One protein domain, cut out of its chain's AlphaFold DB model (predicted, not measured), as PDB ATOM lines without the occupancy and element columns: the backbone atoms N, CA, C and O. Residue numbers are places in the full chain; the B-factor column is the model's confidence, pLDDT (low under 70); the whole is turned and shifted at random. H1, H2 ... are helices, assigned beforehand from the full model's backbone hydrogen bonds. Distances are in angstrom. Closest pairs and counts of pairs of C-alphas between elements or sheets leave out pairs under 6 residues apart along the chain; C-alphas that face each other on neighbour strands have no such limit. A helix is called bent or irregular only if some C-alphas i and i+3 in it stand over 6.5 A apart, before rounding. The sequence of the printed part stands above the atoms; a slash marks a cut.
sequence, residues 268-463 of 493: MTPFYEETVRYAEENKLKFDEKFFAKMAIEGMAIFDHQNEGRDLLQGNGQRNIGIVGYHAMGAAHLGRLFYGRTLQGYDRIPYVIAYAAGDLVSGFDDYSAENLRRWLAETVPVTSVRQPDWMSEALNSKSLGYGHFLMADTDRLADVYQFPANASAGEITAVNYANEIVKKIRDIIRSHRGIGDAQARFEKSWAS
ATOM      1  N   MET A 268      -8.929  17.454  -8.757       91.75
ATOM      2  CA  MET A 268      -9.301  18.720  -9.411       91.75
ATOM      3  C   MET A 268     -10.708  18.697 -10.031       91.75
ATOM      4  O   MET A 268     -11.248  19.745 -10.381       91.75
ATOM      5  N   THR A 269     -11.315  17.520 -10.201       91.19
ATOM      6  CA  THR A 269     -12.561  17.369 -10.971       91.19
ATOM      7  C   THR A 269     -13.760  18.102 -10.356       91.19
ATOM      8  O   THR A 269     -14.483  18.732 -11.119       91.19
ATOM      9  N   PRO A 270     -13.950  18.169  -9.022       91.06
ATOM     10  CA  PRO A 270     -15.021  18.983  -8.436       91.06
ATOM     11  C   PRO A 270     -14.947  20.478  -8.787       91.06
ATOM     12  O   PRO A 270     -15.968  21.139  -8.956       91.06
ATOM     13  N   PHE A 271     -13.733  21.010  -8.937       94.44
ATOM     14  CA  PHE A 271     -13.503  22.401  -9.331       94.44
ATOM     15  C   PHE A 271     -13.813  22.598 -10.814       94.44
ATOM     16  O   PHE A 271     -14.399  23.607 -11.205       94.44
ATOM     17  N   TYR A 272     -13.441  21.623 -11.643       94.88
ATOM     18  CA  TYR A 272     -13.796  21.610 -13.057       94.88
ATOM     19  C   TYR A 272     -15.308  21.507 -13.272       94.88
ATOM     20  O   TYR A 272     -15.862  22.245 -14.082       94.88
ATOM     21  N   GLU A 273     -15.989  20.658 -12.508       93.00
ATOM     22  CA  GLU A 273     -17.442  20.530 -12.548       93.00
ATOM     23  C   GLU A 273     -18.127  21.868 -12.248       93.00
ATOM     24  O   GLU A 273     -18.940  22.323 -13.053       93.00
ATOM     25  N   GLU A 274     -17.750  22.547 -11.156       94.38
ATOM     26  CA  GLU A 274     -18.310  23.871 -10.856       94.38
ATOM     27  C   GLU A 274     -17.950  24.905 -11.926       94.38
ATOM     28  O   GLU A 274     -18.769  25.740 -12.283       94.38
ATOM     29  N   THR A 275     -16.751  24.833 -12.497       95.38
ATOM     30  CA  THR A 275     -16.331  25.722 -13.587       95.38
ATOM     31  C   THR A 275     -17.230  25.567 -14.817       95.38
ATOM     32  O   THR A 275     -17.664  26.568 -15.390       95.38
ATOM     33  N   VAL A 276     -17.532  24.329 -15.221       94.25
ATOM     34  CA  VAL A 276     -18.427  24.045 -16.354       94.25
ATOM     35  C   VAL A 276     -19.847  24.513 -16.036       94.25
ATOM     36  O   VAL A 276     -20.438  25.214 -16.856       94.25
ATOM     37  N   ARG A 277     -20.371  24.209 -14.839       93.56
ATOM     38  CA  ARG A 277     -21.697  24.680 -14.394       93.56
ATOM     39  C   ARG A 277     -21.784  26.202 -14.407       93.56
ATOM     40  O   ARG A 277     -22.697  26.758 -15.008       93.56
ATOM     41  N   TYR A 278     -20.798  26.876 -13.822       93.19
ATOM     42  CA  TYR A 278     -20.721  28.330 -13.782       93.19
ATOM     43  C   TYR A 278     -20.699  28.931 -15.190       93.19
ATOM     44  O   TYR A 278     -21.413  29.897 -15.467       93.19
ATOM     45  N   ALA A 279     -19.902  28.359 -16.097       91.88
ATOM     46  CA  ALA A 279     -19.833  28.820 -17.475       91.88
ATOM     47  C   ALA A 279     -21.164  28.630 -18.218       91.88
ATOM     48  O   ALA A 279     -21.587  29.541 -18.929       91.88
ATOM     49  N   GLU A 280     -21.854  27.501 -18.027       90.88
ATOM     50  CA  GLU A 280     -23.181  27.247 -18.601       90.88
ATOM     51  C   GLU A 280     -24.235  28.223 -18.048       90.88
ATOM     52  O   GLU A 280     -24.903  28.907 -18.828       90.88
ATOM     53  N   GLU A 281     -24.333  28.348 -16.718       91.25
ATOM     54  CA  GLU A 281     -25.258  29.254 -16.014       91.25
ATOM     55  C   GLU A 281     -25.085  30.708 -16.482       91.25
ATOM     56  O   GLU A 281     -26.060  31.445 -16.650       91.25
ATOM     57  N   ASN A 282     -23.843  31.115 -16.758       85.69
ATOM     58  CA  ASN A 282     -23.504  32.478 -17.151       85.69
ATOM     59  C   ASN A 282     -23.308  32.664 -18.665       85.69
ATOM     60  O   ASN A 282     -23.028  33.784 -19.099       85.69
ATOM     61  N   LYS A 283     -23.534  31.637 -19.495       88.31
ATOM     62  CA  LYS A 283     -23.336  31.676 -20.962       88.31
ATOM     63  C   LYS A 283     -21.919  32.108 -21.373       88.31
ATOM     64  O   LYS A 283     -21.739  32.805 -22.372       88.31
ATOM     65  N   LEU A 284     -20.915  31.716 -20.595       86.25
ATOM     66  CA  LEU A 284     -19.517  32.043 -20.846       86.25
ATOM     67  C   LEU A 284     -18.901  31.063 -21.841       86.25
ATOM     68  O   LEU A 284     -19.189  29.866 -21.836       86.25
ATOM     69  N   LYS A 285     -17.983  31.566 -22.673       84.44
ATOM     70  CA  LYS A 285     -17.114  30.691 -23.463       84.44
ATOM     71  C   LYS A 285     -16.068  30.080 -22.542       84.44
ATOM     72  O   LYS A 285     -15.185  30.779 -22.047       84.44
ATOM     73  N   PHE A 286     -16.167  28.774 -22.345       87.12
ATOM     74  CA  PHE A 286     -15.222  28.008 -21.552       87.12
ATOM     75  C   PHE A 286     -14.179  27.323 -22.443       87.12
ATOM     76  O   PHE A 286     -14.528  26.672 -23.428       87.12
ATOM     77  N   ASP A 287     -12.900  27.465 -22.087       90.06
ATOM     78  CA  ASP A 287     -11.791  26.752 -22.722       90.06
ATOM     79  C   ASP A 287     -11.135  25.801 -21.716       90.06
ATOM     80  O   ASP A 287     -10.389  26.214 -20.823       90.06
ATOM     81  N   GLU A 288     -11.381  24.506 -21.909       92.25
ATOM     82  CA  GLU A 288     -10.815  23.429 -21.098       92.25
ATOM     83  C   GLU A 288      -9.272  23.444 -21.098       92.25
ATOM     84  O   GLU A 288      -8.641  23.158 -20.079       92.25
ATOM     85  N   LYS A 289      -8.625  23.854 -22.201       92.38
ATOM     86  CA  LYS A 289      -7.156  23.967 -22.238       92.38
ATOM     87  C   LYS A 289      -6.667  25.096 -21.353       92.38
ATOM     88  O   LYS A 289      -5.617  24.973 -20.721       92.38
ATOM     89  N   PHE A 290      -7.398  26.208 -21.330       90.81
ATOM     90  CA  PHE A 290      -7.025  27.324 -20.482       90.81
ATOM     91  C   PHE A 290      -7.286  26.993 -19.007       90.81
ATOM     92  O   PHE A 290      -6.437  27.315 -18.183       90.81
ATOM     93  N   PHE A 291      -8.337  26.229 -18.682       94.62
ATOM     94  CA  PHE A 291      -8.491  25.619 -17.354       94.62
ATOM     95  C   PHE A 291      -7.263  24.783 -16.972       94.62
ATOM     96  O   PHE A 291      -6.663  25.017 -15.926       94.62
ATOM     97  N   ALA A 292      -6.846  23.849 -17.835       95.31
ATOM     98  CA  ALA A 292      -5.712  22.972 -17.554       95.31
ATOM     99  C   ALA A 292      -4.421  23.762 -17.313       95.31
ATOM    100  O   ALA A 292      -3.677  23.479 -16.377       95.31
ATOM    101  N   LYS A 293      -4.190  24.805 -18.121       92.56
ATOM    102  CA  LYS A 293      -3.085  25.738 -17.908       92.56
ATOM    103  C   LYS A 293      -3.175  26.387 -16.527       92.56
ATOM    104  O   LYS A 293      -2.199  26.356 -15.797       92.56
ATOM    105  N   MET A 294      -4.327  26.946 -16.165       92.12
ATOM    106  CA  MET A 294      -4.508  27.628 -14.881       92.12
ATOM    107  C   MET A 294      -4.304  26.702 -13.683       92.12
ATOM    108  O   MET A 294      -3.663  27.109 -12.720       92.12
ATOM    109  N   ALA A 295      -4.767  25.454 -13.764       94.12
ATOM    110  CA  ALA A 295      -4.501  24.451 -12.738       94.12
ATOM    111  C   ALA A 295      -2.999  24.137 -12.614       94.12
ATOM    112  O   ALA A 295      -2.482  24.013 -11.509       94.12
ATOM    113  N   ILE A 296      -2.263  24.073 -13.727       91.81
ATOM    114  CA  ILE A 296      -0.804  23.877 -13.689       91.81
ATOM    115  C   ILE A 296      -0.081  25.081 -13.072       91.81
ATOM    116  O   ILE A 296       0.814  24.890 -12.253       91.81
ATOM    117  N   GLU A 297      -0.493  26.304 -13.407       87.69
ATOM    118  CA  GLU A 297       0.054  27.522 -12.792       87.69
ATOM    119  C   GLU A 297      -0.243  27.573 -11.281       87.69
ATOM    120  O   GLU A 297       0.612  27.967 -10.492       87.69
ATOM    121  N   GLY A 298      -1.435  27.130 -10.862       87.38
ATOM    122  CA  GLY A 298      -1.822  27.042  -9.451       87.38
ATOM    123  C   GLY A 298      -0.935  26.104  -8.638       87.38
ATOM    124  O   GLY A 298      -0.570  26.425  -7.512       87.38
ATOM    125  N   MET A 299      -0.505  24.983  -9.229       84.94
ATOM    126  CA  MET A 299       0.456  24.078  -8.585       84.94
ATOM    127  C   MET A 299       1.835  24.716  -8.372       84.94
ATOM    128  O   MET A 299       2.556  24.313  -7.464       84.94
ATOM    129  N   ALA A 300       2.208  25.683  -9.215       75.75
ATOM    130  CA  ALA A 300       3.532  26.294  -9.246       75.75
ATOM    131  C   ALA A 300       3.647  27.569  -8.394       75.75
ATOM    132  O   ALA A 300       4.706  28.196  -8.388       75.75
ATOM    133  N   ILE A 301       2.598  27.948  -7.658       70.81
ATOM    134  CA  ILE A 301       2.566  29.160  -6.820       70.81
ATOM    135  C   ILE A 301       3.777  29.271  -5.872       70.81
ATOM    136  O   ILE A 301       4.238  30.376  -5.592       70.81
ATOM    137  N   PHE A 302       4.351  28.134  -5.458       57.28
ATOM    138  CA  PHE A 302       5.543  28.058  -4.614       57.28
ATOM    139  C   PHE A 302       6.839  27.625  -5.306       57.28
ATOM    140  O   PHE A 302       7.882  27.693  -4.661       57.28
ATOM    141  N   ASP A 303       6.849  27.270  -6.594       57.69
ATOM    142  CA  ASP A 303       8.121  27.081  -7.326       57.69
ATOM    143  C   ASP A 303       8.947  28.388  -7.338       57.69
ATOM    144  O   ASP A 303      10.169  28.378  -7.477       57.69
ATOM    145  N   HIS A 304       8.281  29.521  -7.097       48.47
ATOM    146  CA  HIS A 304       8.851  30.850  -6.911       48.47
ATOM    147  C   HIS A 304       9.234  31.157  -5.448       48.47
ATOM    148  O   HIS A 304       9.124  32.308  -5.015       48.47
ATOM    149  N   GLN A 305       9.707  30.168  -4.669       42.50
ATOM    150  CA  GLN A 305      10.116  30.371  -3.263       42.50
ATOM    151  C   GLN A 305      11.065  31.563  -3.069       42.50
ATOM    152  O   GLN A 305      11.034  32.182  -2.009       42.50
ATOM    153  N   ASN A 306      11.880  31.900  -4.074       40.44
ATOM    154  CA  ASN A 306      12.793  33.040  -4.019       40.44
ATOM    155  C   ASN A 306      12.094  34.385  -4.290       40.44
ATOM    156  O   ASN A 306      12.360  35.338  -3.572       40.44
ATOM    157  N   GLU A 307      11.136  34.476  -5.222       44.94
ATOM    158  CA  GLU A 307      10.426  35.743  -5.495       44.94
ATOM    159  C   GLU A 307       9.449  36.111  -4.367       44.94
ATOM    160  O   GLU A 307       9.344  37.276  -3.984       44.94
ATOM    161  N   GLY A 308       8.762  35.114  -3.795       41.34
ATOM    162  CA  GLY A 308       7.899  35.304  -2.628       41.34
ATOM    163  C   GLY A 308       8.696  35.595  -1.354       41.34
ATOM    164  O   GLY A 308       8.299  36.450  -0.564       41.34
ATOM    165  N   ARG A 309       9.860  34.947  -1.169       41.69
ATOM    166  CA  ARG A 309      10.790  35.307  -0.087       41.69
ATOM    167  C   ARG A 309      11.320  36.715  -0.245       41.69
ATOM    168  O   ARG A 309      11.330  37.399   0.758       41.69
ATOM    169  N   ASP A 310      11.735  37.156  -1.425       45.56
ATOM    170  CA  ASP A 310      12.299  38.499  -1.595       45.56
ATOM    171  C   ASP A 310      11.242  39.592  -1.350       45.56
ATOM    172  O   ASP A 310      11.533  40.596  -0.697       45.56
ATOM    173  N   LEU A 311       9.984  39.354  -1.753       47.19
ATOM    174  CA  LEU A 311       8.837  40.212  -1.415       47.19
ATOM    175  C   LEU A 311       8.539  40.261   0.097       47.19
ATOM    176  O   LEU A 311       8.176  41.316   0.613       47.19
ATOM    177  N   LEU A 312       8.706  39.146   0.818       47.72
ATOM    178  CA  LEU A 312       8.426  39.041   2.260       47.72
ATOM    179  C   LEU A 312       9.643  39.397   3.150       47.72
ATOM    180  O   LEU A 312       9.479  39.854   4.283       47.72
ATOM    181  N   GLN A 313      10.870  39.226   2.647       43.38
ATOM    182  CA  GLN A 313      12.134  39.504   3.341       43.38
ATOM    183  C   GLN A 313      12.544  40.973   3.239       43.38
ATOM    184  O   GLN A 313      13.122  41.481   4.199       43.38
ATOM    185  N   GLY A 314      12.175  41.682   2.163       44.53
ATOM    186  CA  GLY A 314      12.341  43.139   2.077       44.53
ATOM    187  C   GLY A 314      11.629  43.910   3.201       44.53
ATOM    188  O   GLY A 314      12.051  45.012   3.538       44.53
ATOM    189  N   ASN A 315      10.622  43.293   3.837       45.75
ATOM    190  CA  ASN A 315       9.819  43.862   4.925       45.75
ATOM    191  C   ASN A 315       9.941  43.106   6.267       45.75
ATOM    192  O   ASN A 315       9.148  43.328   7.179       45.75
ATOM    193  N   GLY A 316      10.936  42.223   6.424       39.09
ATOM    194  CA  GLY A 316      11.295  41.659   7.732       39.09
ATOM    195  C   GLY A 316      10.314  40.658   8.365       39.09
ATOM    196  O   GLY A 316      10.363  40.478   9.581       39.09
ATOM    197  N   GLN A 317       9.454  39.970   7.603       48.16
ATOM    198  CA  GLN A 317       8.475  39.033   8.179       48.16
ATOM    199  C   GLN A 317       8.846  37.551   7.976       48.16
ATOM    200  O   GLN A 317       9.208  37.105   6.889       48.16
ATOM    201  N   ARG A 318       8.745  36.760   9.058       41.56
ATOM    202  CA  ARG A 318       9.121  35.331   9.140       41.56
ATOM    203  C   ARG A 318       7.933  34.360   9.240       41.56
ATOM    204  O   ARG A 318       8.124  33.232   9.684       41.56
ATOM    205  N   ASN A 319       6.732  34.745   8.806       45.00
ATOM    206  CA  ASN A 319       5.571  33.846   8.809       45.00
ATOM    207  C   ASN A 319       4.894  33.778   7.431       45.00
ATOM    208  O   ASN A 319       4.031  34.584   7.102       45.00
ATOM    209  N   ILE A 320       5.257  32.762   6.643       50.75
ATOM    210  CA  ILE A 320       4.566  32.369   5.402       50.75
ATOM    211  C   ILE A 320       3.307  31.564   5.781       50.75
ATOM    212  O   ILE A 320       3.167  30.397   5.433       50.75
ATOM    213  N   GLY A 321       2.433  32.139   6.611       57.41
ATOM    214  CA  GLY A 321       1.130  31.538   6.912       57.41
ATOM    215  C   GLY A 321       0.162  31.711   5.737       57.41
ATOM    216  O   GLY A 321       0.565  32.041   4.621       57.41
ATOM    217  N   ILE A 322      -1.139  31.614   6.015       62.31
ATOM    218  CA  ILE A 322      -2.223  31.937   5.067       62.31
ATOM    219  C   ILE A 322      -2.009  33.277   4.329       62.31
ATOM    220  O   ILE A 322      -2.450  33.451   3.193       62.31
ATOM    221  N   VAL A 323      -1.329  34.245   4.962       66.19
ATOM    222  CA  VAL A 323      -1.138  35.584   4.390       66.19
ATOM    223  C   VAL A 323      -0.199  35.588   3.208       66.19
ATOM    224  O   VAL A 323      -0.598  35.997   2.118       66.19
ATOM    225  N   GLY A 324       1.004  35.056   3.407       68.00
ATOM    226  CA  GLY A 324       1.976  34.928   2.332       68.00
ATOM    227  C   GLY A 324       1.409  34.125   1.162       68.00
ATOM    228  O   GLY A 324       1.603  34.517   0.014       68.00
ATOM    229  N   TYR A 325       0.656  33.055   1.444       72.62
ATOM    230  CA  TYR A 325       0.070  32.204   0.406       72.62
ATOM    231  C   TYR A 325      -0.915  32.953  -0.497       72.62
ATOM    232  O   TYR A 325      -0.744  33.007  -1.717       72.62
ATOM    233  N   HIS A 326      -1.922  33.592   0.104       77.50
ATOM    234  CA  HIS A 326      -2.896  34.400  -0.633       77.50
ATOM    235  C   HIS A 326      -2.217  35.536  -1.399       77.50
ATOM    236  O   HIS A 326      -2.574  35.769  -2.549       77.50
ATOM    237  N   ALA A 327      -1.232  36.216  -0.793       75.69
ATOM    238  CA  ALA A 327      -0.511  37.322  -1.422       75.69
ATOM    239  C   ALA A 327       0.252  36.878  -2.677       75.69
ATOM    240  O   ALA A 327       0.190  37.551  -3.709       75.69
ATOM    241  N   MET A 328       0.919  35.721  -2.626       75.75
ATOM    242  CA  MET A 328       1.595  35.135  -3.787       75.75
ATOM    243  C   MET A 328       0.604  34.784  -4.900       75.75
ATOM    244  O   MET A 328       0.820  35.152  -6.058       75.75
ATOM    245  N   GLY A 329      -0.519  34.150  -4.556       80.38
ATOM    246  CA  GLY A 329      -1.545  33.799  -5.540       80.38
ATOM    247  C   GLY A 329      -2.220  35.026  -6.142       80.38
ATOM    248  O   GLY A 329      -2.395  35.104  -7.356       80.38
ATOM    249  N   ALA A 330      -2.503  36.036  -5.322       81.25
ATOM    250  CA  ALA A 330      -3.045  37.314  -5.756       81.25
ATOM    251  C   ALA A 330      -2.099  38.034  -6.729       81.25
ATOM    252  O   ALA A 330      -2.527  38.476  -7.797       81.25
ATOM    253  N   ALA A 331      -0.802  38.100  -6.414       78.25
ATOM    254  CA  ALA A 331       0.201  38.682  -7.304       78.25
ATOM    255  C   ALA A 331       0.277  37.932  -8.643       78.25
ATOM    256  O   ALA A 331       0.332  38.559  -9.708       78.25
ATOM    257  N   HIS A 332       0.237  36.598  -8.610       82.12
ATOM    258  CA  HIS A 332       0.265  35.774  -9.812       82.12
ATOM    259  C   HIS A 332      -0.994  35.965 -10.674       82.12
ATOM    260  O   HIS A 332      -0.885  36.250 -11.866       82.12
ATOM    261  N   LEU A 333      -2.188  35.881 -10.079       85.81
ATOM    262  CA  LEU A 333      -3.463  36.121 -10.767       85.81
ATOM    263  C   LEU A 333      -3.525  37.543 -11.346       85.81
ATOM    264  O   LEU A 333      -3.919  37.723 -12.500       85.81
ATOM    265  N   GLY A 334      -3.049  38.539 -10.594       81.31
ATOM    266  CA  GLY A 334      -2.908  39.921 -11.046       81.31
ATOM    267  C   GLY A 334      -2.053  40.045 -12.303       81.31
ATOM    268  O   GLY A 334      -2.520  40.593 -13.302       81.31
ATOM    269  N   ARG A 335      -0.836  39.479 -12.299       80.75
ATOM    270  CA  ARG A 335       0.049  39.447 -13.482       80.75
ATOM    271  C   ARG A 335      -0.586  38.692 -14.647       80.75
ATOM    272  O   ARG A 335      -0.503  39.136 -15.789       80.75
ATOM    273  N   LEU A 336      -1.225  37.560 -14.370       80.00
ATOM    274  CA  LEU A 336      -1.765  36.677 -15.394       80.00
ATOM    275  C   LEU A 336      -2.934  37.314 -16.152       80.00
ATOM    276  O   LEU A 336      -3.020  37.146 -17.370       80.00
ATOM    277  N   PHE A 337      -3.811  38.044 -15.462       83.25
ATOM    278  CA  PHE A 337      -4.946  38.735 -16.079       83.25
ATOM    279  C   PHE A 337      -4.637  40.164 -16.533       83.25
ATOM    280  O   PHE A 337      -5.459  40.767 -17.231       83.25
ATOM    281  N   TYR A 338      -3.466  40.705 -16.195       78.44
ATOM    282  CA  TYR A 338      -3.038  42.014 -16.673       78.44
ATOM    283  C   TYR A 338      -2.974  42.045 -18.209       78.44
ATOM    284  O   TYR A 338      -2.357  41.188 -18.841       78.44
ATOM    285  N   GLY A 339      -3.650  43.018 -18.825       65.44
ATOM    286  CA  GLY A 339      -3.675  43.193 -20.283       65.44
ATOM    287  C   GLY A 339      -4.440  42.120 -21.072       65.44
ATOM    288  O   GLY A 339      -4.447  42.171 -22.302       65.44
ATOM    289  N   ARG A 340      -5.099  41.157 -20.409       71.50
ATOM    290  CA  ARG A 340      -5.968  40.176 -21.082       71.50
ATOM    291  C   ARG A 340      -7.384  40.714 -21.270       71.50
ATOM    292  O   ARG A 340      -7.865  41.534 -20.494       71.50
ATOM    293  N   THR A 341      -8.072  40.189 -22.282       73.25
ATOM    294  CA  THR A 341      -9.466  40.536 -22.600       73.25
ATOM    295  C   THR A 341     -10.475  40.026 -21.571       73.25
ATOM    296  O   THR A 341     -11.558  40.586 -21.475       73.25
ATOM    297  N   LEU A 342     -10.132  38.999 -20.785       78.69
ATOM    298  CA  LEU A 342     -11.000  38.471 -19.727       78.69
ATOM    299  C   LEU A 342     -11.120  39.480 -18.578       78.69
ATOM    300  O   LEU A 342     -10.109  39.871 -17.980       78.69
ATOM    301  N   GLN A 343     -12.347  39.866 -18.232       75.94
ATOM    302  CA  GLN A 343     -12.641  40.826 -17.165       75.94
ATOM    303  C   GLN A 343     -13.785  40.343 -16.269       75.94
ATOM    304  O   GLN A 343     -14.662  39.608 -16.711       75.94
ATOM    305  N   GLY A 344     -13.765  40.765 -15.000       79.00
ATOM    306  CA  GLY A 344     -14.836  40.482 -14.042       79.00
ATOM    307  C   GLY A 344     -15.201  38.998 -13.961       79.00
ATOM    308  O   GLY A 344     -14.328  38.148 -13.785       79.00
ATOM    309  N   TYR A 345     -16.491  38.697 -14.133       85.56
ATOM    310  CA  TYR A 345     -17.051  37.345 -14.037       85.56
ATOM    311  C   TYR A 345     -16.413  36.328 -15.001       85.56
ATOM    312  O   TYR A 345     -16.314  35.151 -14.654       85.56
ATOM    313  N   ASP A 346     -15.874  36.759 -16.146       86.94
ATOM    314  CA  ASP A 346     -15.215  35.866 -17.113       86.94
ATOM    315  C   ASP A 346     -13.930  35.225 -16.561       86.94
ATOM    316  O   ASP A 346     -13.430  34.240 -17.105       86.94
ATOM    317  N   ARG A 347     -13.364  35.784 -15.483       90.00
ATOM    318  CA  ARG A 347     -12.160  35.258 -14.823       90.00
ATOM    319  C   ARG A 347     -12.468  34.151 -13.818       90.00
ATOM    320  O   ARG A 347     -11.569  33.375 -13.505       90.00
ATOM    321  N   ILE A 348     -13.707  34.046 -13.334       93.12
ATOM    322  CA  ILE A 348     -14.092  33.110 -12.265       93.12
ATOM    323  C   ILE A 348     -13.754  31.651 -12.602       93.12
ATOM    324  O   ILE A 348     -13.064  31.033 -11.791       93.12
ATOM    325  N   PRO A 349     -14.106  31.110 -13.789       95.00
ATOM    326  CA  PRO A 349     -13.712  29.754 -14.193       95.00
ATOM    327  C   PRO A 349     -12.210  29.472 -14.028       95.00
ATOM    328  O   PRO A 349     -11.788  28.388 -13.636       95.00
ATOM    329  N   TYR A 350     -11.383  30.477 -14.300       94.31
ATOM    330  CA  TYR A 350      -9.929  30.366 -14.303       94.31
ATOM    331  C   TYR A 350      -9.316  30.551 -12.914       94.31
ATOM    332  O   TYR A 350      -8.272  29.968 -12.630       94.31
ATOM    333  N   VAL A 351      -9.972  31.307 -12.033       95.00
ATOM    334  CA  VAL A 351      -9.620  31.384 -10.607       95.00
ATOM    335  C   VAL A 351      -9.959  30.068  -9.902       95.00
ATOM    336  O   VAL A 351      -9.143  29.566  -9.134       95.00
ATOM    337  N   ILE A 352     -11.110  29.459 -10.220       96.62
ATOM    338  CA  ILE A 352     -11.468  28.116  -9.735       96.62
ATOM    339  C   ILE A 352     -10.426  27.093 -10.212       96.62
ATOM    340  O   ILE A 352      -9.913  26.315  -9.410       96.62
ATOM    341  N   ALA A 353     -10.051  27.134 -11.494       95.38
ATOM    342  CA  ALA A 353      -9.004  26.277 -12.049       95.38
ATOM    343  C   ALA A 353      -7.656  26.442 -11.328       95.38
ATOM    344  O   ALA A 353      -7.014  25.454 -10.981       95.38
ATOM    345  N   TYR A 354      -7.245  27.687 -11.071       93.38
ATOM    346  CA  TYR A 354      -6.022  27.998 -10.331       93.38
ATOM    347  C   TYR A 354      -6.040  27.389  -8.924       93.38
ATOM    348  O   TYR A 354      -5.096  26.705  -8.530       93.38
ATOM    349  N   ALA A 355      -7.153  27.542  -8.205       91.69
ATOM    350  CA  ALA A 355      -7.326  26.952  -6.882       91.69
ATOM    351  C   ALA A 355      -7.360  25.410  -6.900       91.69
ATOM    352  O   ALA A 355      -6.934  24.773  -5.941       91.69
ATOM    353  N   ALA A 356      -7.828  24.789  -7.988       92.75
ATOM    354  CA  ALA A 356      -7.763  23.336  -8.154       92.75
ATOM    355  C   ALA A 356      -6.307  22.838  -8.199       92.75
ATOM    356  O   ALA A 356      -5.978  21.797  -7.628       92.75
ATOM    357  N   GLY A 357      -5.436  23.606  -8.860       90.94
ATOM    358  CA  GLY A 357      -3.991  23.393  -8.881       90.94
ATOM    359  C   GLY A 357      -3.350  23.519  -7.505       90.94
ATOM    360  O   GLY A 357      -2.669  22.601  -7.048       90.94
ATOM    361  N   ASP A 358      -3.621  24.639  -6.835       86.31
ATOM    362  CA  ASP A 358      -3.215  24.901  -5.451       86.31
ATOM    363  C   ASP A 358      -3.574  23.713  -4.537       86.31
ATOM    364  O   ASP A 358      -2.697  23.114  -3.908       86.31
ATOM    365  N   LEU A 359      -4.833  23.275  -4.560       86.94
ATOM    366  CA  LEU A 359      -5.338  22.204  -3.703       86.94
ATOM    367  C   LEU A 359      -4.492  20.918  -3.760       86.94
ATOM    368  O   LEU A 359      -4.202  20.282  -2.733       86.94
ATOM    369  N   VAL A 360      -4.119  20.495  -4.970       87.12
ATOM    370  CA  VAL A 360      -3.384  19.240  -5.179       87.12
ATOM    371  C   VAL A 360      -1.874  19.391  -5.035       87.12
ATOM    372  O   VAL A 360      -1.185  18.376  -4.924       87.12
ATOM    373  N   SER A 361      -1.360  20.623  -5.001       78.62
ATOM    374  CA  SER A 361       0.038  20.895  -4.660       78.62
ATOM    375  C   SER A 361       0.353  20.424  -3.234       78.62
ATOM    376  O   SER A 361       1.425  19.878  -2.977       78.62
ATOM    377  N   GLY A 362      -0.635  20.536  -2.335       67.56
ATOM    378  CA  GLY A 362      -0.556  20.086  -0.947       67.56
ATOM    379  C   GLY A 362       0.252  20.992  -0.025       67.56
ATOM    380  O   GLY A 362       0.583  20.560   1.075       67.56
ATOM    381  N   PHE A 363       0.556  22.219  -0.458       64.69
ATOM    382  CA  PHE A 363       1.325  23.177   0.333       64.69
ATOM    383  C   PHE A 363       0.491  23.991   1.323       64.69
ATOM    384  O   PHE A 363       1.058  24.496   2.289       64.69
ATOM    385  N   ASP A 364      -0.820  24.117   1.102       67.12
ATOM    386  CA  ASP A 364      -1.670  24.987   1.908       67.12
ATOM    387  C   ASP A 364      -2.885  24.276   2.519       67.12
ATOM    388  O   ASP A 364      -3.637  23.571   1.846       67.12
ATOM    389  N   ASP A 365      -3.081  24.503   3.818       69.50
ATOM    390  CA  ASP A 365      -4.237  24.039   4.594       69.50
ATOM    391  C   ASP A 365      -5.422  25.025   4.493       69.50
ATOM    392  O   ASP A 365      -6.487  24.775   5.065       69.50
ATOM    393  N   TYR A 366      -5.259  26.142   3.771       76.06
ATOM    394  CA  TYR A 366      -6.228  27.232   3.647       76.06
ATOM    395  C   TYR A 366      -6.853  27.372   2.242       76.06
ATOM    396  O   TYR A 366      -7.462  28.400   1.941       76.06
ATOM    397  N   SER A 367      -6.801  26.329   1.403       81.19
ATOM    398  CA  SER A 367      -7.249  26.390  -0.002       81.19
ATOM    399  C   SER A 367      -8.693  26.884  -0.201       81.19
ATOM    400  O   SER A 367      -8.964  27.616  -1.152       81.19
ATOM    401  N   ALA A 368      -9.639  26.524   0.679       85.25
ATOM    402  CA  ALA A 368     -11.029  26.987   0.560       85.25
ATOM    403  C   ALA A 368     -11.153  28.493   0.841       85.25
ATOM    404  O   ALA A 368     -11.910  29.206   0.179       85.25
ATOM    405  N   GLU A 369     -10.381  28.975   1.809       80.88
ATOM    406  CA  GLU A 369     -10.342  30.376   2.212       80.88
ATOM    407  C   GLU A 369      -9.631  31.250   1.164       80.88
ATOM    408  O   GLU A 369     -10.122  32.331   0.838       80.88
ATOM    409  N   ASN A 370      -8.540  30.770   0.562       83.31
ATOM    410  CA  ASN A 370      -7.871  31.482  -0.534       83.31
ATOM    411  C   ASN A 370      -8.737  31.538  -1.791       83.31
ATOM    412  O   ASN A 370      -8.891  32.610  -2.377       83.31
ATOM    413  N   LEU A 371      -9.382  30.423  -2.163       90.12
ATOM    414  CA  LEU A 371     -10.334  30.410  -3.272       90.12
ATOM    415  C   LEU A 371     -11.432  31.457  -3.059       90.12
ATOM    416  O   LEU A 371     -11.695  32.255  -3.958       90.12
ATOM    417  N   ARG A 372     -12.048  31.491  -1.871       88.31
ATOM    418  CA  ARG A 372     -13.084  32.478  -1.533       88.31
ATOM    419  C   ARG A 372     -12.598  33.907  -1.764       88.31
ATOM    420  O   ARG A 372     -13.316  34.716  -2.343       88.31
ATOM    421  N   ARG A 373     -11.383  34.225  -1.319       84.81
ATOM    422  CA  ARG A 373     -10.828  35.579  -1.412       84.81
ATOM    423  C   ARG A 373     -10.476  35.956  -2.842       84.81
ATOM    424  O   ARG A 373     -10.911  37.008  -3.293       84.81
ATOM    425  N   TRP A 374      -9.775  35.097  -3.583       90.19
ATOM    426  CA  TRP A 374      -9.470  35.364  -4.991       90.19
ATOM    427  C   TRP A 374     -10.739  35.492  -5.837       90.19
ATOM    428  O   TRP A 374     -10.800  36.330  -6.737       90.19
ATOM    429  N   LEU A 375     -11.782  34.710  -5.535       91.88
ATOM    430  CA  LEU A 375     -13.094  34.874  -6.160       91.88
ATOM    431  C   LEU A 375     -13.718  36.224  -5.806       91.88
ATOM    432  O   LEU A 375     -14.114  36.950  -6.713       91.88
ATOM    433  N   ALA A 376     -13.761  36.600  -4.526       87.38
ATOM    434  CA  ALA A 376     -14.311  37.886  -4.100       87.38
ATOM    435  C   ALA A 376     -13.568  39.072  -4.747       87.38
ATOM    436  O   ALA A 376     -14.194  40.015  -5.218       87.38
ATOM    437  N   GLU A 377     -12.243  38.985  -4.874       86.62
ATOM    438  CA  GLU A 377     -11.401  39.988  -5.543       86.62
ATOM    439  C   GLU A 377     -11.653  40.090  -7.059       86.62
ATOM    440  O   GLU A 377     -11.332  41.103  -7.690       86.62
ATOM    441  N   THR A 378     -12.262  39.052  -7.641       88.69
ATOM    442  CA  THR A 378     -12.614  38.958  -9.062       88.69
ATOM    443  C   THR A 378     -14.002  39.532  -9.363       88.69
ATOM    444  O   THR A 378     -14.230  40.025 -10.473       88.69
ATOM    445  N   VAL A 379     -14.929  39.490  -8.400       85.00
ATOM    446  CA  VAL A 379     -16.316  39.945  -8.579       85.00
ATOM    447  C   VAL A 379     -16.352  41.469  -8.775       85.00
ATOM    448  O   VAL A 379     -15.860  42.207  -7.920       85.00
ATOM    449  N   PRO A 380     -16.932  41.974  -9.881       79.94
ATOM    450  CA  PRO A 380     -17.176  43.401 -10.050       79.94
ATOM    451  C   PRO A 380     -18.187  43.908  -9.024       79.94
ATOM    452  O   PRO A 380     -19.292  43.377  -8.926       79.94
ATOM    453  N   VAL A 381     -17.832  44.964  -8.297       72.88
ATOM    454  CA  VAL A 381     -18.716  45.620  -7.328       72.88
ATOM    455  C   VAL A 381     -18.691  47.131  -7.527       72.88
ATOM    456  O   VAL A 381     -17.738  47.695  -8.069       72.88
ATOM    457  N   THR A 382     -19.762  47.806  -7.125       64.94
ATOM    458  CA  THR A 382     -19.784  49.267  -7.031       64.94
ATOM    459  C   THR A 382     -18.947  49.681  -5.817       64.94
ATOM    460  O   THR A 382     -19.192  49.233  -4.697       64.94
ATOM    461  N   SER A 383     -17.890  50.471  -6.033       51.94
ATOM    462  CA  SER A 383     -16.970  50.857  -4.956       51.94
ATOM    463  C   SER A 383     -17.682  51.723  -3.916       51.94
ATOM    464  O   SER A 383     -18.238  52.755  -4.287       51.94
ATOM    465  N   VAL A 384     -17.570  51.396  -2.627       49.75
ATOM    466  CA  VAL A 384     -17.903  52.336  -1.543       49.75
ATOM    467  C   VAL A 384     -16.633  52.644  -0.757       49.75
ATOM    468  O   VAL A 384     -16.304  51.975   0.215       49.75
ATOM    469  N   ARG A 385     -15.900  53.645  -1.255       48.50
ATOM    470  CA  ARG A 385     -15.015  54.573  -0.527       48.50
ATOM    471  C   ARG A 385     -14.427  55.538  -1.559       48.50
ATOM    472  O   ARG A 385     -13.280  55.406  -1.976       48.50
ATOM    473  N   GLN A 386     -15.246  56.471  -2.032       42.56
ATOM    474  CA  GLN A 386     -14.745  57.652  -2.733       42.56
ATOM    475  C   GLN A 386     -14.760  58.830  -1.747       42.56
ATOM    476  O   GLN A 386     -15.644  58.867  -0.892       42.56
ATOM    477  N   PRO A 387     -13.785  59.754  -1.801       44.28
ATOM    478  CA  PRO A 387     -13.872  61.019  -1.077       44.28
ATOM    479  C   PRO A 387     -15.170  61.754  -1.442       44.28
ATOM    480  O   PRO A 387     -15.552  61.738  -2.611       44.28
ATOM    481  N   ASP A 388     -15.792  62.442  -0.482       42.72
ATOM    482  CA  ASP A 388     -17.135  63.058  -0.578       42.72
ATOM    483  C   ASP A 388     -17.370  63.993  -1.787       42.72
ATOM    484  O   ASP A 388     -18.505  64.353  -2.092       42.72
ATOM    485  N   TRP A 389     -16.311  64.409  -2.487       48.50
ATOM    486  CA  TRP A 389     -16.361  65.303  -3.647       48.50
ATOM    487  C   TRP A 389     -16.381  64.584  -5.009       48.50
ATOM    488  O   TRP A 389     -16.523  65.247  -6.038       48.50
ATOM    489  N   MET A 390     -16.252  63.255  -5.054       42.00
ATOM    490  CA  MET A 390     -16.459  62.472  -6.275       42.00
ATOM    491  C   MET A 390     -17.898  61.952  -6.321       42.00
ATOM    492  O   MET A 390     -18.294  61.105  -5.526       42.00
ATOM    493  N   SER A 391     -18.689  62.461  -7.270       43.16
ATOM    494  CA  SER A 391     -20.005  61.905  -7.592       43.16
ATOM    495  C   SER A 391     -19.865  60.431  -7.973       43.16
ATOM    496  O   SER A 391     -18.969  60.117  -8.759       43.16
ATOM    497  N   GLU A 392     -20.762  59.571  -7.476       42.75
ATOM    498  CA  GLU A 392     -20.891  58.154  -7.839       42.75
ATOM    499  C   GLU A 392     -20.904  57.966  -9.364       42.75
ATOM    500  O   GLU A 392     -21.945  57.893 -10.014       42.75
ATOM    501  N   ALA A 393     -19.730  57.848  -9.974       40.34
ATOM    502  CA  ALA A 393     -19.640  57.205 -11.263       40.34
ATOM    503  C   ALA A 393     -19.888  55.722 -10.979       40.34
ATOM    504  O   ALA A 393     -19.022  55.054 -10.411       40.34
ATOM    505  N   LEU A 394     -21.081  55.244 -11.345       49.16
ATOM    506  CA  LEU A 394     -21.592  53.862 -11.339       49.16
ATOM    507  C   LEU A 394     -20.728  52.879 -12.166       49.16
ATOM    508  O   LEU A 394     -21.232  52.012 -12.871       49.16
ATOM    509  N   ASN A 395     -19.407  53.004 -12.119       52.81
ATOM    510  CA  ASN A 395     -18.476  52.145 -12.823       52.81
ATOM    511  C   ASN A 395     -18.144  50.969 -11.905       52.81
ATOM    512  O   ASN A 395     -17.264  51.071 -11.047       52.81
ATOM    513  N   SER A 396     -18.866  49.860 -12.075       63.47
ATOM    514  CA  SER A 396     -18.539  48.600 -11.409       63.47
ATOM    515  C   SER A 396     -17.126  48.160 -11.803       63.47
ATOM    516  O   SER A 396     -16.750  48.146 -12.978       63.47
ATOM    517  N   LYS A 397     -16.301  47.829 -10.808       70.38
ATOM    518  CA  LYS A 397     -14.943  47.315 -11.017       70.38
ATOM    519  C   LYS A 397     -14.684  46.168 -10.056       70.38
ATOM    520  O   LYS A 397     -15.227  46.133  -8.957       70.38
ATOM    521  N   SER A 398     -13.862  45.213 -10.481       75.19
ATOM    522  CA  SER A 398     -13.329  44.201  -9.565       75.19
ATOM    523  C   SER A 398     -12.506  44.885  -8.474       75.19
ATOM    524  O   SER A 398     -11.777  45.830  -8.790       75.19
ATOM    525  N   LEU A 399     -12.562  44.373  -7.243       74.75
ATOM    526  CA  LEU A 399     -11.745  44.874  -6.126       74.75
ATOM    527  C   LEU A 399     -10.239  44.813  -6.439       74.75
ATOM    528  O   LEU A 399      -9.483  45.693  -6.042       74.75
ATOM    529  N   GLY A 400      -9.827  43.821  -7.233       77.12
ATOM    530  CA  GLY A 400      -8.433  43.619  -7.609       77.12
ATOM    531  C   GLY A 400      -7.735  42.643  -6.666       77.12
ATOM    532  O   GLY A 400      -8.052  42.549  -5.482       77.12
ATOM    533  N   TYR A 401      -6.798  41.876  -7.219       81.12
ATOM    534  CA  TYR A 401      -6.120  40.836  -6.457       81.12
ATOM    535  C   TYR A 401      -5.198  41.441  -5.397       81.12
ATOM    536  O   TYR A 401      -4.384  42.310  -5.707       81.12
ATOM    537  N   GLY A 402      -5.324  40.962  -4.160       74.25
ATOM    538  CA  GLY A 402      -4.607  41.481  -2.994       74.25
ATOM    539  C   GLY A 402      -5.364  42.568  -2.224       74.25
ATOM    540  O   GLY A 402      -4.818  43.094  -1.259       74.25
ATOM    541  N   HIS A 403      -6.609  42.888  -2.599       77.62
ATOM    542  CA  HIS A 403      -7.459  43.864  -1.897       77.62
ATOM    543  C   HIS A 403      -7.631  43.552  -0.406       77.62
ATOM    544  O   HIS A 403      -7.634  44.459   0.421       77.62
ATOM    545  N   PHE A 404      -7.751  42.270  -0.042       72.31
ATOM    546  CA  PHE A 404      -7.937  41.868   1.357       72.31
ATOM    547  C   PHE A 404      -6.632  41.784   2.169       72.31
ATOM    548  O   PHE A 404      -6.655  41.320   3.310       72.31
ATOM    549  N   LEU A 405      -5.497  42.220   1.610       70.88
ATOM    550  CA  LEU A 405      -4.241  42.368   2.346       70.88
ATOM    551  C   LEU A 405      -4.232  43.734   3.046       70.88
ATOM    552  O   LEU A 405      -4.176  44.772   2.391       70.88
ATOM    553  N   MET A 406      -4.278  43.745   4.380       56.69
ATOM    554  CA  MET A 406      -4.071  44.963   5.169       56.69
ATOM    555  C   MET A 406      -2.674  44.965   5.780       56.69
ATOM    556  O   MET A 406      -2.276  43.981   6.398       56.69
ATOM    557  N   ALA A 407      -1.967  46.090   5.660       44.12
ATOM    558  CA  ALA A 407      -0.747  46.337   6.417       44.12
ATOM    559  C   ALA A 407      -1.122  46.708   7.862       44.12
ATOM    560  O   ALA A 407      -1.614  47.809   8.110       44.12
ATOM    561  N   ASP A 408      -0.903  45.801   8.814       41.00
ATOM    562  CA  ASP A 408      -0.976  46.132  10.241       41.00
ATOM    563  C   ASP A 408       0.402  46.643  10.698       41.00
ATOM    564  O   ASP A 408       1.385  45.897  10.742       41.00
ATOM    565  N   THR A 409       0.493  47.946  10.980       38.34
ATOM    566  CA  THR A 409       1.762  48.637  11.271       38.34
ATOM    567  C   THR A 409       2.324  48.318  12.659       38.34
ATOM    568  O   THR A 409       3.532  48.439  12.849       38.34
ATOM    569  N   ASP A 410       1.504  47.819  13.590       35.84
ATOM    570  CA  ASP A 410       1.903  47.644  14.996       35.84
ATOM    571  C   ASP A 410       2.230  46.193  15.388       35.84
ATOM    572  O   ASP A 410       2.824  45.949  16.441       35.84
ATOM    573  N   ARG A 411       1.871  45.201  14.559       39.81
ATOM    574  CA  ARG A 411       2.105  43.771  14.855       39.81
ATOM    575  C   ARG A 411       2.995  43.031  13.863       39.81
ATOM    576  O   ARG A 411       3.307  41.873  14.136       39.81
ATOM    577  N   LEU A 412       3.430  43.670  12.765       33.72
ATOM    578  CA  LEU A 412       4.272  43.055  11.715       33.72
ATOM    579  C   LEU A 412       3.817  41.629  11.342       33.72
ATOM    580  O   LEU A 412       4.612  40.731  11.067       33.72
ATOM    581  N   ALA A 413       2.510  41.428  11.375       35.66
ATOM    582  CA  ALA A 413       1.813  40.270  10.878       35.66
ATOM    583  C   ALA A 413       0.619  40.873  10.164       35.66
ATOM    584  O   ALA A 413      -0.165  41.575  10.798       35.66
ATOM    585  N   ASP A 414       0.509  40.655   8.861       42.69
ATOM    586  CA  ASP A 414      -0.694  41.019   8.126       42.69
ATOM    587  C   ASP A 414      -1.865  40.264   8.772       42.69
ATOM    588  O   ASP A 414      -2.035  39.052   8.614       42.69
ATOM    589  N   VAL A 415      -2.628  40.947   9.621       44.84
ATOM    590  CA  VAL A 415      -3.749  40.322  10.306       44.84
ATOM    591  C   VAL A 415      -4.901  40.296   9.316       44.84
ATOM    592  O   VAL A 415      -5.468  41.330   8.966       44.84
ATOM    593  N   TYR A 416      -5.284  39.098   8.877       51.09
ATOM    594  CA  TYR A 416      -6.536  38.921   8.155       51.09
ATOM    595  C   TYR A 416      -7.715  39.256   9.054       51.09
ATOM    596  O   TYR A 416      -8.147  38.436   9.862       51.09
ATOM    597  N   GLN A 417      -8.275  40.442   8.870       51.19
ATOM    598  CA  GLN A 417      -9.601  40.771   9.357       51.19
ATOM    599  C   GLN A 417     -10.416  41.300   8.189       51.19
ATOM    600  O   GLN A 417     -10.049  42.289   7.556       51.19
ATOM    601  N   PHE A 418     -11.544  40.641   7.910       54.66
ATOM    602  CA  PHE A 418     -12.614  41.308   7.182       54.66
ATOM    603  C   PHE A 418     -12.941  42.575   7.979       54.66
ATOM    604  O   PHE A 418     -13.227  42.453   9.178       54.66
ATOM    605  N   PRO A 419     -12.805  43.776   7.396       53.12
ATOM    606  CA  PRO A 419     -12.876  44.990   8.184       53.12
ATOM    607  C   PRO A 419     -14.236  45.061   8.869       53.12
ATOM    608  O   PRO A 419     -15.268  44.835   8.239       53.12
ATOM    609  N   ALA A 420     -14.252  45.429  10.152       55.72
ATOM    610  CA  ALA A 420     -15.492  45.652  10.901       55.72
ATOM    611  C   ALA A 420     -16.438  46.667  10.212       55.72
ATOM    612  O   ALA A 420     -17.627  46.699  10.508       55.72
ATOM    613  N   ASN A 421     -15.902  47.446   9.263       59.03
ATOM    614  CA  ASN A 421     -16.576  48.462   8.462       59.03
ATOM    615  C   ASN A 421     -16.570  48.131   6.953       59.03
ATOM    616  O   ASN A 421     -16.415  49.039   6.136       59.03
ATOM    617  N   ALA A 422     -16.653  46.849   6.579       66.31
ATOM    618  CA  ALA A 422     -16.725  46.447   5.177       66.31
ATOM    619  C   ALA A 422     -17.901  47.117   4.452       66.31
ATOM    620  O   ALA A 422     -19.019  47.210   4.966       66.31
ATOM    621  N   SER A 423     -17.635  47.575   3.236       69.62
ATOM    622  CA  SER A 423     -18.645  48.133   2.347       69.62
ATOM    623  C   SER A 423     -19.684  47.088   1.939       69.62
ATOM    624  O   SER A 423     -19.416  45.884   1.896       69.62
ATOM    625  N   ALA A 424     -20.873  47.555   1.549       71.88
ATOM    626  CA  ALA A 424     -21.890  46.700   0.939       71.88
ATOM    627  C   ALA A 424     -21.342  45.939  -0.284       71.88
ATOM    628  O   ALA A 424     -21.611  44.751  -0.425       71.88
ATOM    629  N   GLY A 425     -20.510  46.586  -1.113       73.94
ATOM    630  CA  GLY A 425     -19.847  45.946  -2.251       73.94
ATOM    631  C   GLY A 425     -18.938  44.787  -1.836       73.94
ATOM    632  O   GLY A 425     -19.070  43.685  -2.360       73.94
ATOM    633  N   GLU A 426     -18.062  44.986  -0.849       76.50
ATOM    634  CA  GLU A 426     -17.179  43.922  -0.342       76.50
ATOM    635  C   GLU A 426     -17.968  42.743   0.240       76.50
ATOM    636  O   GLU A 426     -17.637  41.585  -0.023       76.50
ATOM    637  N   ILE A 427     -19.040  43.026   0.984       77.50
ATOM    638  CA  ILE A 427     -19.933  42.000   1.534       77.50
ATOM    639  C   ILE A 427     -20.614  41.214   0.404       77.50
ATOM    640  O   ILE A 427     -20.650  39.983   0.447       77.50
ATOM    641  N   THR A 428     -21.106  41.893  -0.637       78.81
ATOM    642  CA  THR A 428     -21.702  41.244  -1.812       78.81
ATOM    643  C   THR A 428     -20.701  40.342  -2.535       78.81
ATOM    644  O   THR A 428     -21.036  39.195  -2.830       78.81
ATOM    645  N   ALA A 429     -19.472  40.809  -2.777       83.12
ATOM    646  CA  ALA A 429     -18.429  40.007  -3.419       83.12
ATOM    647  C   ALA A 429     -18.092  38.744  -2.614       83.12
ATOM    648  O   ALA A 429     -18.004  37.652  -3.176       83.12
ATOM    649  N   VAL A 430     -17.945  38.879  -1.292       84.31
ATOM    650  CA  VAL A 430     -17.657  37.744  -0.408       84.31
ATOM    651  C   VAL A 430     -18.808  36.747  -0.365       84.31
ATOM    652  O   VAL A 430     -18.565  35.546  -0.468       84.31
ATOM    653  N   ASN A 431     -20.052  37.211  -0.252       84.00
ATOM    654  CA  ASN A 431     -21.209  36.320  -0.260       84.00
ATOM    655  C   ASN A 431     -21.339  35.583  -1.597       84.00
ATOM    656  O   ASN A 431     -21.620  34.388  -1.609       84.00
ATOM    657  N   TYR A 432     -21.072  36.257  -2.717       86.94
ATOM    658  CA  TYR A 432     -21.063  35.615  -4.029       86.94
ATOM    659  C   TYR A 432     -19.975  34.536  -4.131       86.94
ATOM    660  O   TYR A 432     -20.235  33.426  -4.594       86.94
ATOM    661  N   ALA A 433     -18.769  34.830  -3.639       89.50
ATOM    662  CA  ALA A 433     -17.695  33.849  -3.567       89.50
ATOM    663  C   ALA A 433     -18.058  32.659  -2.665       89.50
ATOM    664  O   ALA A 433     -17.815  31.519  -3.055       89.50
ATOM    665  N   ASN A 434     -18.687  32.898  -1.507       87.38
ATOM    666  CA  ASN A 434     -19.145  31.839  -0.601       87.38
ATOM    667  C   ASN A 434     -20.024  30.822  -1.324       87.38
ATOM    668  O   ASN A 434     -19.804  29.627  -1.159       87.38
ATOM    669  N   GLU A 435     -20.978  31.270  -2.141       90.50
ATOM    670  CA  GLU A 435     -21.870  30.365  -2.873       90.50
ATOM    671  C   GLU A 435     -21.114  29.457  -3.852       90.50
ATOM    672  O   GLU A 435     -21.378  28.257  -3.902       90.50
ATOM    673  N   ILE A 436     -20.113  29.980  -4.564       93.31
ATOM    674  CA  ILE A 436     -19.275  29.164  -5.460       93.31
ATOM    675  C   ILE A 436     -18.474  28.128  -4.657       93.31
ATOM    676  O   ILE A 436     -18.446  26.949  -5.008       93.31
ATOM    677  N   VAL A 437     -17.844  28.537  -3.547       91.88
ATOM    678  CA  VAL A 437     -17.059  27.610  -2.713       91.88
ATOM    679  C   VAL A 437     -17.961  26.546  -2.062       91.88
ATOM    680  O   VAL A 437     -17.558  25.383  -1.991       91.88
ATOM    681  N   LYS A 438     -19.197  26.895  -1.659       91.19
ATOM    682  CA  LYS A 438     -20.214  25.929  -1.187       91.19
ATOM    683  C   LYS A 438     -20.520  24.886  -2.248       91.19
ATOM    684  O   LYS A 438     -20.455  23.701  -1.941       91.19
ATOM    685  N   LYS A 439     -20.797  25.304  -3.487       93.25
ATOM    686  CA  LYS A 439     -21.091  24.374  -4.584       93.25
ATOM    687  C   LYS A 439     -19.935  23.394  -4.816       93.25
ATOM    688  O   LYS A 439     -20.173  22.192  -4.886       93.25
ATOM    689  N   ILE A 440     -18.684  23.869  -4.831       92.75
ATOM    690  CA  ILE A 440     -17.496  22.996  -4.946       92.75
ATOM    691  C   ILE A 440     -17.433  22.001  -3.787       92.75
ATOM    692  O   ILE A 440     -17.187  20.814  -3.999       92.75
ATOM    693  N   ARG A 441     -17.679  22.463  -2.558       90.44
ATOM    694  CA  ARG A 441     -17.719  21.602  -1.374       90.44
ATOM    695  C   ARG A 441     -18.813  20.540  -1.466       90.44
ATOM    696  O   ARG A 441     -18.565  19.379  -1.152       90.44
ATOM    697  N   ASP A 442     -20.006  20.914  -1.909       90.00
ATOM    698  CA  ASP A 442     -21.126  19.987  -2.060       90.00
ATOM    699  C   ASP A 442     -20.822  18.926  -3.123       90.00
ATOM    700  O   ASP A 442     -21.101  17.746  -2.904       90.00
ATOM    701  N   ILE A 443     -20.150  19.311  -4.215       89.38
ATOM    702  CA  ILE A 443     -19.627  18.372  -5.216       89.38
ATOM    703  C   ILE A 443     -18.578  17.449  -4.580       89.38
ATOM    704  O   ILE A 443     -18.659  16.235  -4.735       89.38
ATOM    705  N   ILE A 444     -17.608  17.964  -3.816       87.88
ATOM    706  CA  ILE A 444     -16.622  17.121  -3.110       87.88
ATOM    707  C   ILE A 444     -17.327  16.077  -2.227       87.88
ATOM    708  O   ILE A 444     -16.969  14.901  -2.252       87.88
ATOM    709  N   ARG A 445     -18.367  16.486  -1.491       85.69
ATOM    710  CA  ARG A 445     -19.137  15.616  -0.589       85.69
ATOM    711  C   ARG A 445     -20.020  14.603  -1.302       85.69
ATOM    712  O   ARG A 445     -20.308  13.556  -0.724       85.69
ATOM    713  N   SER A 446     -20.465  14.890  -2.525       80.75
ATOM    714  CA  SER A 446     -21.289  13.959  -3.298       80.75
ATOM    715  C   SER A 446     -20.491  12.792  -3.883       80.75
ATOM    716  O   SER A 446     -21.084  11.788  -4.281       80.75
ATOM    717  N   HIS A 447     -19.160  12.886  -3.927       71.75
ATOM    718  CA  HIS A 447     -18.292  11.836  -4.454       71.75
ATOM    719  C   HIS A 447     -17.796  10.903  -3.335       71.75
ATOM    720  O   HIS A 447     -17.375  11.332  -2.261       71.75
ATOM    721  N   ARG A 448     -17.852   9.583  -3.568       59.66
ATOM    722  CA  ARG A 448     -17.328   8.584  -2.619       59.66
ATOM    723  C   ARG A 448     -15.797   8.606  -2.628       59.66
ATOM    724  O   ARG A 448     -15.199   8.543  -3.693       59.66
ATOM    725  N   GLY A 449     -15.185   8.591  -1.443       58.00
ATOM    726  CA  GLY A 449     -13.730   8.498  -1.282       58.00
ATOM    727  C   GLY A 449     -13.031   9.852  -1.372       58.00
ATOM    728  O   GLY A 449     -12.404  10.162  -2.378       58.00
ATOM    729  N   ILE A 450     -13.117  10.638  -0.294       60.41
ATOM    730  CA  ILE A 450     -12.413  11.920  -0.163       60.41
ATOM    731  C   ILE A 450     -10.903  11.648  -0.204       60.41
ATOM    732  O   ILE A 450     -10.366  10.974   0.677       60.41
ATOM    733  N   GLY A 451     -10.217  12.139  -1.236       71.00
ATOM    734  CA  GLY A 451      -8.752  12.128  -1.276       71.00
ATOM    735  C   GLY A 451      -8.160  13.125  -0.274       71.00
ATOM    736  O   GLY A 451      -8.815  14.103   0.081       71.00
ATOM    737  N   ASP A 452      -6.902  12.942   0.144       77.88
ATOM    738  CA  ASP A 452      -6.248  13.810   1.147       77.88
ATOM    739  C   ASP A 452      -6.327  15.305   0.798       77.88
ATOM    740  O   ASP A 452      -6.483  16.153   1.672       77.88
ATOM    741  N   ALA A 453      -6.270  15.633  -0.497       79.31
ATOM    742  CA  ALA A 453      -6.427  16.999  -0.981       79.31
ATOM    743  C   ALA A 453      -7.822  17.563  -0.677       79.31
ATOM    744  O   ALA A 453      -7.948  18.617  -0.065       79.31
ATOM    745  N   GLN A 454      -8.880  16.828  -1.004       82.31
ATOM    746  CA  GLN A 454     -10.257  17.225  -0.710       82.31
ATOM    747  C   GLN A 454     -10.530  17.293   0.803       82.31
ATOM    748  O   GLN A 454     -11.258  18.171   1.264       82.31
ATOM    749  N   ALA A 455      -9.888  16.429   1.597       83.00
ATOM    750  CA  ALA A 455      -9.961  16.490   3.055       83.00
ATOM    751  C   ALA A 455      -9.335  17.782   3.613       83.00
ATOM    752  O   ALA A 455      -9.890  18.375   4.539       83.00
ATOM    753  N   ARG A 456      -8.224  18.266   3.032       79.81
ATOM    754  CA  ARG A 456      -7.650  19.579   3.380       79.81
ATOM    755  C   ARG A 456      -8.608  20.721   3.064       79.81
ATOM    756  O   ARG A 456      -8.763  21.613   3.890       79.81
ATOM    757  N   PHE A 457      -9.303  20.671   1.929       86.06
ATOM    758  CA  PHE A 457     -10.319  21.672   1.592       86.06
ATOM    759  C   PHE A 457     -11.460  21.707   2.623       86.06
ATOM    760  O   PHE A 457     -11.846  22.775   3.090       86.06
ATOM    761  N   GLU A 458     -11.960  20.544   3.046       84.50
ATOM    762  CA  GLU A 458     -12.976  20.441   4.107       84.50
ATOM    763  C   GLU A 458     -12.465  20.932   5.469       84.50
ATOM    764  O   GLU A 458     -13.188  21.598   6.212       84.50
ATOM    765  N   LYS A 459     -11.203  20.641   5.800       81.12
ATOM    766  CA  LYS A 459     -10.557  21.149   7.016       81.12
ATOM    767  C   LYS A 459     -10.429  22.674   6.973       81.12
ATOM    768  O   LYS A 459     -10.779  23.333   7.949       81.12
ATOM    769  N   SER A 460      -9.986  23.224   5.840       77.69
ATOM    770  CA  SER A 460      -9.907  24.665   5.582       77.69
ATOM    771  C   SER A 460     -11.261  25.327   5.821       77.69
ATOM    772  O   SER A 460     -11.357  26.271   6.607       77.69
ATOM    773  N   TRP A 461     -12.318  24.747   5.245       78.19
ATOM    774  CA  TRP A 461     -13.696  25.195   5.417       78.19
ATOM    775  C   TRP A 461     -14.131  25.276   6.888       78.19
ATOM    776  O   TRP A 461     -14.822  26.209   7.291       78.19
ATOM    777  N   ALA A 462     -13.729  24.295   7.700       74.25
ATOM    778  CA  ALA A 462     -14.102  24.197   9.109       74.25
ATOM    779  C   ALA A 462     -13.243  25.057  10.060       74.25
ATOM    780  O   ALA A 462     -13.611  25.226  11.220       74.25
ATOM    781  N   SER A 463     -12.105  25.594   9.604       64.69
ATOM    782  CA  SER A 463     -11.040  26.136  10.468       64.69
ATOM    783  C   SER A 463     -11.304  27.508  11.122       64.69
ATOM    784  O   SER A 463     -10.468  27.987  11.884       64.69
TER     785      SER A 463
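What this domain is: This is residues 268 to 463 of the 493 residues of an uncharacterized protein of Candidatus Roizmanbacteria bacterium CG_4_8_14_3_um_filter_36_10 (UniProt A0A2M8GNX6). This is a compact cluster of helices packed mostly crosswise round two inner ones, H5 and H6, which form a hairpin; the longest helix, H7, crosses one side of H6, with H4 on the other side of H6. H1 packs along H5, H2 crosses H5, H8 packs on one end of H6, H3 hangs loosely by H4, and residues 386 to 391 of a long loop stick out. The printed part has 196 residues with eight named helices, H1 to H8 in chain order, and no named strand; the class is all helix. The radius of gyration of the C-alphas is 16.9 A, and the spans are 54 by 42 by 32 A.

How they stand to each other: H7, residues 424 to 446, touches H6, residues 367 to 378, at a steep tilt of 41 degrees, a hairpin; the closest C-alphas, of Ala 376 and Ala 429, are 4.7 A apart. H6 forms a second hairpin with H5, residues 344 to 361, at a shallow tilt of 19 degrees, closest at the C-alphas of Gly 344 and Thr 378, 5.7 A. H1, residues 268 to 282, touches H5 at a shallow tilt of 7 degrees, opposite ways, with the C-alphas of Thr 275 and Pro 349 closest at 4.8 A. H1 touches H7 with residues 270 to 274 alone, closest at Pro 270 and Ile 443, whose C-alphas are 5.7 A apart. H2, residues 288 to 299, touches H5 at a steep tilt of 51 degrees, with the C-alphas of Ala 295 and Gly 357 closest at 4.0 A. H8, residues 452 to 462, touches residues 367 to 369 of H6, closest at the C-alphas of Ala 368 and Phe 457, 5.5 A. H4, residues 322 to 337, touches H6, closest at the C-alphas of His 326 and Asn 370, 5.8 A. H3, residues 305 to 313, only just touches H4, with 3 pairs of C-alphas within 8 A, closest at Gly 308 and Met 328, 6.4 A. H1 and H6 are apart. Every O i to N i+4 pair is within hydrogen-bond range in H1, H2, H3, H4, H6, H7 and H8, and 11 of 14 are in H5.

Where its parts are: H7 is 33.0 A long, from C-alpha 424 at (-21.890, 46.700, 0.939). H5, 26.3 A, has a kink of 29 degrees near residue 351 and is only just irregular: C-alphas 346 and 349 are 6.9 A apart. H4 measures 22.4 A and H1 21.2 A, beginning at C-alpha 268 (-9.301, 18.720, -9.411). H8 ends at C-alpha 462 (-14.102, 24.197, 9.109).

The domain as a whole: The C-alphas farthest apart, of Trp 389 and Gly 449, are 56.9 A apart. The printed part has no cut. The link from H6 to H7, residues 379 to 423, is long; in it residues 380 to 381 pair antiparallel with 397 to 398. The mean pLDDT of the printed part is 73.6, and 65 residues are under 70, among them 302 to 324, 382 to 396 and 406 to 423.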